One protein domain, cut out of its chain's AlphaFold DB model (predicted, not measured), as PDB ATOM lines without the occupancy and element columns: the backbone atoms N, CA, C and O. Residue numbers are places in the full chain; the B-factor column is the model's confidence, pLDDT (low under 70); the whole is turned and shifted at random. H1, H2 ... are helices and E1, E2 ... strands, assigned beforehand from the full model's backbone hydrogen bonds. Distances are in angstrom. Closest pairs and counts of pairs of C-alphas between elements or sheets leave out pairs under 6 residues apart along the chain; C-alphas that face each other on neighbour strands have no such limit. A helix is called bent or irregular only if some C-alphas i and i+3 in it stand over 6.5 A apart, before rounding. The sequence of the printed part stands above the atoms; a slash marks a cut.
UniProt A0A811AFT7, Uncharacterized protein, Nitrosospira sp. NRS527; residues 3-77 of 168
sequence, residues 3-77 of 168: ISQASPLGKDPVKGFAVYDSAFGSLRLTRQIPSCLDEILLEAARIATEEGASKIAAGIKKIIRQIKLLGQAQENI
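What this domain is: This is residues 3 to 77 of the 168 residues of an uncharacterized protein of Nitrosospira sp. NRS527 (UniProt A0A811AFT7). A helical hairpin of H3 and H2 has short H1 turned off at a corner before H2, while the loop-rich first stretch, with E1, passes loosely to one side. The 75 printed residues include E1, H1, H2 and H3 in chain order, mostly helix. The whole is loose, with a radius of gyration of the C-alphas of 14.9 A and spans of 35 by 34 by 28 A.

How they stand to each other: H3, residues 54 to 75, forms a hairpin with H2, residues 37 to 50: they touch, opposite ways at a shallow tilt of 17 degrees, H3 with residues 54 to 64 alone. Their closest C-alphas, of Ala 45 and Ala 57, are 4.6 A apart. H1, residues 28 to 35, is about perpendicular to H2 at 87 degrees and close but not clearly touching, the closest C-alphas, of Ile 33 and Ile 40, being 7.9 A apart. E1, residues 14 to 16, is apart from H1, H2 and H3 and pairs with no named strand; residues 3 to 4 pair antiparallel with its residues 14 to 15. Every O i to N i+4 pair is within hydrogen-bond range in H2 and H3, 2 of 4 in H1.

Where its parts are: H3 is 32.8 A long, ending at C-alpha 75 (15.046, -15.054, 0.007); H2 is 20.1 A. H1 is only just irregular, C-alphas 31 and 34 being 6.53 A apart. E1 begins at C-alpha 14 (3.236, -36.317, -3.459).

The domain as a whole: The printed part has no cut. The link E1 to H1 is long. Residues 22 to 27 and 69 to 77 stand free. pLDDT is under 70 at residues 8 to 10, 23 to 29, 31 and 70 to 77.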
ATOM      1  N   ILE A   3      -3.174 -37.191  -1.306       82.38
ATOM      2  CA  ILE A   3      -2.308 -37.664  -2.382       82.38
ATOM      3  C   ILE A   3      -2.559 -36.739  -3.566       82.38
ATOM      4  O   ILE A   3      -3.705 -36.588  -3.980       82.38
ATOM      5  N   SER A   4      -1.506 -36.128  -4.098       79.94
ATOM      6  CA  SER A   4      -1.561 -35.348  -5.332       79.94
ATOM      7  C   SER A   4      -0.680 -36.006  -6.384       79.94
ATOM      8  O   SER A   4       0.432 -36.433  -6.082       79.94
ATOM      9  N   GLN A   5      -1.175 -36.090  -7.619       79.50
ATOM     10  CA  GLN A   5      -0.414 -36.619  -8.757       79.50
ATOM     11  C   GLN A   5       0.598 -35.608  -9.309       79.50
ATOM     12  O   GLN A   5       1.486 -35.986 -10.063       79.50
ATOM     13  N   ALA A   6       0.472 -34.339  -8.919       70.38
ATOM     14  CA  ALA A   6       1.392 -33.274  -9.282       70.38
ATOM     15  C   ALA A   6       1.926 -32.605  -8.012       70.38
ATOM     16  O   ALA A   6       1.150 -32.203  -7.136       70.38
ATOM     17  N   SER A   7       3.248 -32.496  -7.907       71.06
ATOM     18  CA  SER A   7       3.900 -31.731  -6.851       71.06
ATOM     19  C   SER A   7       4.020 -30.266  -7.286       71.06
ATOM     20  O   SER A   7       4.388 -29.992  -8.428       71.06
ATOM     21  N   PRO A   8       3.797 -29.289  -6.392       60.09
ATOM     22  CA  PRO A   8       4.101 -27.891  -6.702       60.09
ATOM     23  C   PRO A   8       5.603 -27.649  -6.948       60.09
ATOM     24  O   PRO A   8       5.981 -26.595  -7.446       60.09
ATOM     25  N   LEU A   9       6.461 -28.621  -6.613       63.75
ATOM     26  CA  LEU A   9       7.912 -28.576  -6.797       63.75
ATOM     27  C   LEU A   9       8.413 -29.514  -7.916       63.75
ATOM     28  O   LEU A   9       9.621 -29.635  -8.103       63.75
ATOM     29  N   GLY A  10       7.530 -30.219  -8.637       67.44
ATOM     30  CA  GLY A  10       7.948 -31.174  -9.670       67.44
ATOM     31  C   GLY A  10       6.838 -32.083 -10.203       67.44
ATOM     32  O   GLY A  10       5.674 -31.977  -9.837       67.44
ATOM     33  N   LYS A  11       7.196 -33.019 -11.086       71.12
ATOM     34  CA  LYS A  11       6.222 -33.914 -11.746       71.12
ATOM     35  C   LYS A  11       5.884 -35.174 -10.948       71.12
ATOM     36  O   LYS A  11       5.028 -35.942 -11.372       71.12
ATOM     37  N   ASP A  12       6.549 -35.387  -9.817       77.50
ATOM     38  CA  ASP A  12       6.369 -36.599  -9.028       77.50
ATOM     39  C   ASP A  12       5.120 -36.519  -8.134       77.50
ATOM     40  O   ASP A  12       4.819 -35.455  -7.580       77.50
ATOM     41  N   PRO A  13       4.407 -37.644  -7.941       78.31
ATOM     42  CA  PRO A  13       3.275 -37.703  -7.034       78.31
ATOM     43  C   PRO A  13       3.728 -37.473  -5.589       78.31
ATOM     44  O   PRO A  13       4.702 -38.058  -5.112       78.31
ATOM     45  N   VAL A  14       2.974 -36.652  -4.860       82.62
ATOM     46  CA  VAL A  14       3.236 -36.317  -3.459       82.62
ATOM     47  C   VAL A  14       2.147 -36.888  -2.559       82.62
ATOM     48  O   VAL A  14       0.957 -36.854  -2.872       82.62
ATOM     49  N   LYS A  15       2.562 -37.414  -1.407       82.25
ATOM     50  CA  LYS A  15       1.670 -37.805  -0.314       82.25
ATOM     51  C   LYS A  15       1.949 -36.910   0.876       82.25
ATOM     52  O   LYS A  15       3.109 -36.665   1.200       82.25
ATOM     53  N   GLY A  16       0.897 -36.465   1.544       82.25
ATOM     54  CA  GLY A  16       1.027 -35.620   2.718       82.25
ATOM     55  C   GLY A  16      -0.098 -35.823   3.717       82.25
ATOM     56  O   GLY A  16      -1.041 -36.600   3.523       82.25
ATOM     57  N   PHE A  17       0.008 -35.108   4.823       80.38
ATOM     58  CA  PHE A  17      -1.034 -35.009   5.828       80.38
ATOM     59  C   PHE A  17      -1.368 -33.536   6.027       80.38
ATOM     60  O   PHE A  17      -0.496 -32.677   5.956       80.38
ATOM     61  N   ALA A  18      -2.653 -33.260   6.217       79.06
ATOM     62  CA  ALA A  18      -3.128 -31.937   6.578       79.06
ATOM     63  C   ALA A  18      -3.354 -31.938   8.087       79.06
ATOM     64  O   ALA A  18      -4.025 -32.835   8.601       79.06
ATOM     65  N   VAL A  19      -2.776 -30.956   8.771       76.25
ATOM     66  CA  VAL A  19      -3.055 -30.668  10.178       76.25
ATOM     67  C   VAL A  19      -3.920 -29.419  10.201       76.25
ATOM     68  O   VAL A  19      -3.563 -28.418   9.586       76.25
ATOM     69  N   TYR A  20      -5.075 -29.496  10.854       74.81
ATOM     70  CA  TYR A  20      -6.019 -28.390  10.951       74.81
ATOM     71  C   TYR A  20      -6.741 -28.428  12.296       74.81
ATOM     72  O   TYR A  20      -6.909 -29.489  12.899       74.81
ATOM     73  N   ASP A  21      -7.185 -27.261  12.746       77.50
ATOM     74  CA  ASP A  21      -8.042 -27.128  13.918       77.50
ATOM     75  C   ASP A  21      -9.457 -27.654  13.628       77.50
ATOM     76  O   ASP A  21     -10.103 -27.237  12.666       77.50
ATOM     77  N   SER A  22      -9.977 -28.547  14.477       73.94
ATOM     78  CA  SER A  22     -11.352 -29.063  14.361       73.94
ATOM     79  C   SER A  22     -12.409 -28.159  15.011       73.94
ATOM     80  O   SER A  22     -13.600 -28.454  14.933       73.94
ATOM     81  N   ALA A  23     -12.000 -27.082  15.691       64.56
ATOM     82  CA  ALA A  23     -12.899 -26.181  16.405       64.56
ATOM     83  C   ALA A  23     -13.354 -25.016  15.512       64.56
ATOM     84  O   ALA A  23     -12.529 -24.259  14.993       64.56
ATOM     85  N   PHE A  24     -14.673 -24.829  15.388       52.44
ATOM     86  CA  PHE A  24     -15.270 -23.679  14.704       52.44
ATOM     87  C   PHE A  24     -14.769 -22.364  15.332       52.44
ATOM     88  O   PHE A  24     -15.176 -21.996  16.431       52.44
ATOM     89  N   GLY A  25     -13.877 -21.659  14.629       55.06
ATOM     90  CA  GLY A  25     -13.436 -20.299  14.971       55.06
ATOM     91  C   GLY A  25     -12.080 -20.166  15.677       55.06
ATOM     92  O   GLY A  25     -11.677 -19.045  15.981       55.06
ATOM     93  N   SER A  26     -11.341 -21.253  15.915       55.97
ATOM     94  CA  SER A  26     -10.006 -21.188  16.527       55.97
ATOM     95  C   SER A  26      -8.953 -21.725  15.568       55.97
ATOM     96  O   SER A  26      -8.694 -22.915  15.569       55.97
ATOM     97  N   LEU A  27      -8.301 -20.847  14.799       59.47
ATOM     98  CA  LEU A  27      -7.116 -21.176  13.985       59.47
ATOM     99  C   LEU A  27      -5.822 -21.211  14.822       59.47
ATOM    100  O   LEU A  27      -4.749 -20.874  14.327       59.47
ATOM    101  N   ARG A  28      -5.910 -21.479  16.129       68.50
ATOM    102  CA  ARG A  28      -4.778 -21.304  17.052       68.50
ATOM    103  C   ARG A  28      -3.623 -22.239  16.706       68.50
ATOM    104  O   ARG A  28      -2.480 -21.799  16.723       68.50
ATOM    105  N   LEU A  29      -3.921 -23.482  16.350       68.88
ATOM    106  CA  LEU A  29      -2.930 -24.518  16.100       68.88
ATOM    107  C   LEU A  29      -2.383 -24.382  14.676       68.88
ATOM    108  O   LEU A  29      -1.168 -24.369  14.487       68.88
ATOM    109  N   THR A  30      -3.251 -24.117  13.693       74.19
ATOM    110  CA  THR A  30      -2.819 -23.800  12.320       74.19
ATOM    111  C   THR A  30      -1.931 -22.546  12.264       74.19
ATOM    112  O   THR A  30      -1.014 -22.491  11.451       74.19
ATOM    113  N   ARG A  31      -2.149 -21.551  13.141       67.94
ATOM    114  CA  ARG A  31      -1.297 -20.348  13.254       67.94
ATOM    115  C   ARG A  31       0.031 -20.598  13.959       67.94
ATOM    116  O   ARG A  31       1.018 -19.953  13.628       67.94
ATOM    117  N   GLN A  32       0.053 -21.479  14.953       76.12
ATOM    118  CA  GLN A  32       1.253 -21.725  15.754       76.12
ATOM    119  C   GLN A  32       2.223 -22.690  15.076       76.12
ATOM    120  O   GLN A  32       3.430 -22.522  15.221       76.12
ATOM    121  N   ILE A  33       1.719 -23.666  14.309       82.50
ATOM    122  CA  ILE A  33       2.566 -24.671  13.653       82.50
ATOM    123  C   ILE A  33       3.672 -24.035  12.800       82.50
ATOM    124  O   ILE A  33       4.813 -24.443  12.992       82.50
ATOM    125  N   PRO A  34       3.412 -23.068  11.896       80.00
ATOM    126  CA  PRO A  34       4.476 -22.481  11.082       80.00
ATOM    127  C   PRO A  34       5.569 -21.826  11.931       80.00
ATOM    128  O   PRO A  34       6.750 -22.072  11.702       80.00
ATOM    129  N   SER A  35       5.176 -21.053  12.946       78.94
ATOM    130  CA  SER A  35       6.101 -20.324  13.821       78.94
ATOM    131  C   SER A  35       6.926 -21.237  14.729       78.94
ATOM    132  O   SER A  35       8.031 -20.875  15.115       78.94
ATOM    133  N   CYS A  36       6.399 -22.415  15.066       84.31
ATOM    134  CA  CYS A  36       7.044 -23.385  15.948       84.31
ATOM    135  C   CYS A  36       7.535 -24.634  15.197       84.31
ATOM    136  O   CYS A  36       7.889 -25.630  15.828       84.31
ATOM    137  N   LEU A  37       7.544 -24.624  13.856       87.12
ATOM    138  CA  LEU A  37       7.783 -25.825  13.049       87.12
ATOM    139  C   LEU A  37       9.145 -26.459  13.350       87.12
ATOM    140  O   LEU A  37       9.245 -27.680  13.464       87.12
ATOM    141  N   ASP A  38      10.175 -25.633  13.523       88.06
ATOM    142  CA  ASP A  38      11.523 -26.092  13.855       88.06
ATOM    143  C   ASP A  38      11.560 -26.821  15.204       88.06
ATOM    144  O   ASP A  38      12.129 -27.910  15.301       88.06
ATOM    145  N   GLU A  39      10.907 -26.267  16.227       90.81
ATOM    146  CA  GLU A  39      10.817 -26.875  17.559       90.81
ATOM    147  C   GLU A  39      10.053 -28.202  17.511       90.81
ATOM    148  O   GLU A  39      10.518 -29.207  18.050       90.81
ATOM    149  N   ILE A  40       8.931 -28.236  16.785       92.00
ATOM    150  CA  ILE A  40       8.116 -29.443  16.597       92.00
ATOM    151  C   ILE A  40       8.942 -30.556  15.944       92.00
ATOM    152  O   ILE A  40       8.908 -31.701  16.394       92.00
ATOM    153  N   LEU A  41       9.697 -30.245  14.885       93.69
ATOM    154  CA  LEU A  41      10.503 -31.241  14.177       93.69
ATOM    155  C   LEU A  41      11.698 -31.721  15.010       93.69
ATOM    156  O   LEU A  41      12.031 -32.907  14.969       93.69
ATOM    157  N   LEU A  42      12.343 -30.829  15.766       94.19
ATOM    158  CA  LEU A  42      13.426 -31.203  16.676       94.19
ATOM    159  C   LEU A  42      12.928 -32.159  17.762       94.19
ATOM    160  O   LEU A  42      13.544 -33.204  17.989       94.19
ATOM    161  N   GLU A  43      11.786 -31.844  18.363       96.31
ATOM    162  CA  GLU A  43      11.197 -32.662  19.414       96.31
ATOM    163  C   GLU A  43      10.690 -34.006  18.874       96.31
ATOM    164  O   GLU A  43      10.969 -35.057  19.452       96.31
ATOM    165  N   ALA A  44      10.061 -34.018  17.695       95.00
ATOM    166  CA  ALA A  44       9.665 -35.256  17.029       95.00
ATOM    167  C   ALA A  44      10.872 -36.163  16.718       95.00
ATOM    168  O   ALA A  44      10.789 -37.386  16.856       95.00
ATOM    169  N   ALA A  45      12.019 -35.591  16.329       95.38
ATOM    170  CA  ALA A  45      13.245 -36.357  16.116       95.38
ATOM    171  C   ALA A  45      13.828 -36.920  17.425       95.38
ATOM    172  O   ALA A  45      14.379 -38.027  17.407       95.38
ATOM    173  N   ARG A  46      13.716 -36.180  18.540       96.88
ATOM    174  CA  ARG A  46      14.119 -36.633  19.881       96.88
ATOM    175  C   ARG A  46      13.276 -37.830  20.318       96.88
ATOM    176  O   ARG A  46      13.843 -38.893  20.558       96.88
ATOM    177  N   ILE A  47      11.948 -37.695  20.287       97.50
ATOM    178  CA  ILE A  47      10.992 -38.761  20.638       97.50
ATOM    179  C   ILE A  47      11.242 -40.011  19.786       97.50
ATOM    180  O   ILE A  47      11.431 -41.098  20.320       97.50
ATOM    181  N   ALA A  48      11.362 -39.864  18.462       96.62
ATOM    182  CA  ALA A  48      11.632 -40.997  17.576       96.62
ATOM    183  C   ALA A  48      12.980 -41.688  17.863       96.62
ATOM    184  O   ALA A  48      13.136 -42.876  17.585       96.62
ATOM    185  N   THR A  49      13.969 -40.964  18.393       95.44
ATOM    186  CA  THR A  49      15.250 -41.558  18.804       95.44
ATOM    187  C   THR A  49      15.084 -42.357  20.097       95.44
ATOM    188  O   THR A  49      15.577 -43.479  20.181       95.44
ATOM    189  N   GLU A  50      14.364 -41.805  21.075       96.62
ATOM    190  CA  GLU A  50      14.101 -42.441  22.374       96.62
ATOM    191  C   GLU A  50      13.232 -43.695  22.250       96.62
ATOM    192  O   GLU A  50      13.484 -44.688  22.925       96.62
ATOM    193  N   GLU A  51      12.279 -43.700  21.318       97.19
ATOM    194  CA  GLU A  51      11.446 -44.868  21.006       97.19
ATOM    195  C   GLU A  51      12.151 -45.910  20.113       97.19
ATOM    196  O   GLU A  51      11.550 -46.900  19.695       97.19
ATOM    197  N   GLY A  52      13.428 -45.706  19.766       95.75
ATOM    198  CA  GLY A  52      14.192 -46.624  18.912       95.75
ATOM    199  C   GLY A  52      13.797 -46.590  17.427       95.75
ATOM    200  O   GLY A  52      14.328 -47.357  16.617       95.75
ATOM    201  N   ALA A  53      12.927 -45.664  17.020       96.12
ATOM    202  CA  ALA A  53      12.474 -45.460  15.646       96.12
ATOM    203  C   ALA A  53      13.519 -44.717  14.783       96.12
ATOM    204  O   ALA A  53      13.255 -43.690  14.152       96.12
ATOM    205  N   SER A  54      14.727 -45.280  14.689       92.69
ATOM    206  CA  SER A  54      15.907 -44.653  14.065       92.69
ATOM    207  C   SER A  54      15.687 -44.193  12.616       92.69
ATOM    208  O   SER A  54      16.187 -43.143  12.210       92.69
ATOM    209  N   LYS A  55      14.908 -44.944  11.820       93.94
ATOM    210  CA  LYS A  55      14.569 -44.563  10.434       93.94
ATOM    211  C   LYS A  55      13.698 -43.304  10.376       93.94
ATOM    212  O   LYS A  55      13.906 -42.464   9.504       93.94
ATOM    213  N   ILE A  56      12.757 -43.163  11.310       93.62
ATOM    214  CA  ILE A  56      11.871 -41.998  11.405       93.62
ATOM    215  C   ILE A  56      12.682 -40.780  11.846       93.62
ATOM    216  O   ILE A  56      12.642 -39.751  11.175       93.62
ATOM    217  N   ALA A  57      13.504 -40.922  12.889       94.62
ATOM    218  CA  ALA A  57      14.385 -39.853  13.360       94.62
ATOM    219  C   ALA A  57      15.325 -39.340  12.249       94.62
ATOM    220  O   ALA A  57      15.500 -38.132  12.081       94.62
ATOM    221  N   ALA A  58      15.901 -40.244  11.447       93.50
ATOM    222  CA  ALA A  58      16.719 -39.876  10.290       93.50
ATOM    223  C   ALA A  58      15.910 -39.137   9.207       93.50
ATOM    224  O   ALA A  58      16.391 -38.145   8.653       93.50
ATOM    225  N   GLY A  59      14.680 -39.584   8.930       93.62
ATOM    226  CA  GLY A  59      13.761 -38.921   8.004       93.62
ATOM    227  C   GLY A  59      13.427 -37.490   8.430       93.62
ATOM    228  O   GLY A  59      13.568 -36.566   7.633       93.62
ATOM    229  N   ILE A  60      13.084 -37.284   9.703       94.31
ATOM    230  CA  ILE A  60      12.779 -35.956  10.254       94.31
ATOM    231  C   ILE A  60      14.002 -35.035  10.166       94.31
ATOM    232  O   ILE A  60      13.898 -33.908   9.683       94.31
ATOM    233  N   LYS A  61      15.199 -35.524  10.521       93.06
ATOM    234  CA  LYS A  61      16.449 -34.753  10.376       93.06
ATOM    235  C   LYS A  61      16.726 -34.344   8.926       93.06
ATOM    236  O   LYS A  61      17.283 -33.271   8.693       93.06
ATOM    237  N   LYS A  62      16.339 -35.169   7.946       92.44
ATOM    238  CA  LYS A  62      16.427 -34.816   6.521       92.44
ATOM    239  C   LYS A  62      15.457 -33.687   6.164       92.44
ATOM    240  O   LYS A  62      15.881 -32.750   5.493       92.44
ATOM    241  N   ILE A  63      14.217 -33.740   6.656       89.94
ATOM    242  CA  ILE A  63      13.214 -32.682   6.456       89.94
ATOM    243  C   ILE A  63      13.725 -31.347   7.012       89.94
ATOM    244  O   ILE A  63      13.741 -30.364   6.277       89.94
ATOM    245  N   ILE A  64      14.244 -31.325   8.248       90.25
ATOM    246  CA  ILE A  64      14.816 -30.114   8.870       90.25
ATOM    247  C   ILE A  64      15.889 -29.481   7.969       90.25
ATOM    248  O   ILE A  64      15.911 -28.268   7.770       90.25
ATOM    249  N   ARG A  65      16.782 -30.292   7.383       88.44
ATOM    250  CA  ARG A  65      17.818 -29.794   6.461       88.44
ATOM    251  C   ARG A  65      17.223 -29.235   5.168       88.44
ATOM    252  O   ARG A  65      17.679 -28.202   4.697       88.44
ATOM    253  N   GLN A  66      16.227 -29.909   4.597       83.56
ATOM    254  CA  GLN A  66      15.596 -29.487   3.346       83.56
ATOM    255  C   GLN A  66      14.788 -28.195   3.500       83.56
ATOM    256  O   GLN A  66      14.864 -27.344   2.621       83.56
ATOM    257  N   ILE A  67      14.081 -28.007   4.618       83.19
ATOM    258  CA  ILE A  67      13.347 -26.763   4.901       83.19
ATOM    259  C   ILE A  67      14.305 -25.569   4.935       83.19
ATOM    260  O   ILE A  67      14.037 -24.555   4.295       83.19
ATOM    261  N   LYS A  68      15.464 -25.708   5.591       80.56
ATOM    262  CA  LYS A  68      16.484 -24.646   5.626       80.56
ATOM    263  C   LYS A  68      17.009 -24.284   4.235       80.56
ATOM    264  O   LYS A  68      17.213 -23.109   3.953       80.56
ATOM    265  N   LEU A  69      17.186 -25.277   3.362       74.44
ATOM    266  CA  LEU A  69      17.594 -25.050   1.972       74.44
ATOM    267  C   LEU A  69      16.506 -24.332   1.157       74.44
ATOM    268  O   LEU A  69      16.823 -23.478   0.337       74.44
ATOM    269  N   LEU A  70      15.230 -24.651   1.393       69.50
ATOM    270  CA  LEU A  70      14.104 -23.992   0.722       69.50
ATOM    271  C   LEU A  70      13.918 -22.541   1.190       69.50
ATOM    272  O   LEU A  70      13.692 -21.673   0.354       69.50
ATOM    273  N   GLY A  71      14.083 -22.261   2.488       60.00
ATOM    274  CA  GLY A  71      14.031 -20.891   3.017       60.00
ATOM    275  C   GLY A  71      15.092 -19.974   2.396       60.00
ATOM    276  O   GLY A  71      14.788 -18.849   2.018       60.00
ATOM    277  N   GLN A  72      16.307 -20.490   2.182       53.25
ATOM    278  CA  GLN A  72      17.389 -19.758   1.503       53.25
ATOM    279  C   GLN A  72      17.110 -19.511   0.013       53.25
ATOM    280  O   GLN A  72      17.533 -18.498  -0.540       53.25
ATOM    281  N   ALA A  73      16.391 -20.416  -0.657       47.62
ATOM    282  CA  ALA A  73      15.973 -20.212  -2.044       47.62
ATOM    283  C   ALA A  73      14.855 -19.161  -2.163       47.62
ATOM    284  O   ALA A  73      14.775 -18.466  -3.173       47.62
ATOM    285  N   GLN A  74      14.019 -19.021  -1.130       40.94
ATOM    286  CA  GLN A  74      12.900 -18.082  -1.109       40.94
ATOM    287  C   GLN A  74      13.337 -16.633  -0.831       40.94
ATOM    288  O   GLN A  74      12.711 -15.721  -1.359       40.94
ATOM    289  N   GLU A  75      14.446 -16.400  -0.114       36.91
ATOM    290  CA  GLU A  75      15.046 -15.054   0.007       36.91
ATOM    291  C   GLU A  75      15.528 -14.491  -1.345       36.91
ATOM    292  O   GLU A  75      15.498 -13.281  -1.545       36.91
ATOM    293  N   ASN A  76      15.888 -15.354  -2.305       35.12
ATOM    294  CA  ASN A  76      16.229 -14.937  -3.672       35.12
ATOM    295  C   ASN A  76      15.004 -14.722  -4.577       35.12
ATOM    296  O   ASN A  76      15.133 -14.133  -5.642       35.12
ATOM    297  N   ILE A  77      13.816 -15.170  -4.161       39.62
ATOM    298  CA  ILE A  77      12.534 -14.822  -4.791       39.62
ATOM    299  C   ILE A  77      11.833 -13.844  -3.851       39.62
ATOM    300  O   ILE A  77      10.694 -14.040  -3.423       39.62
TER     301      ILE A  77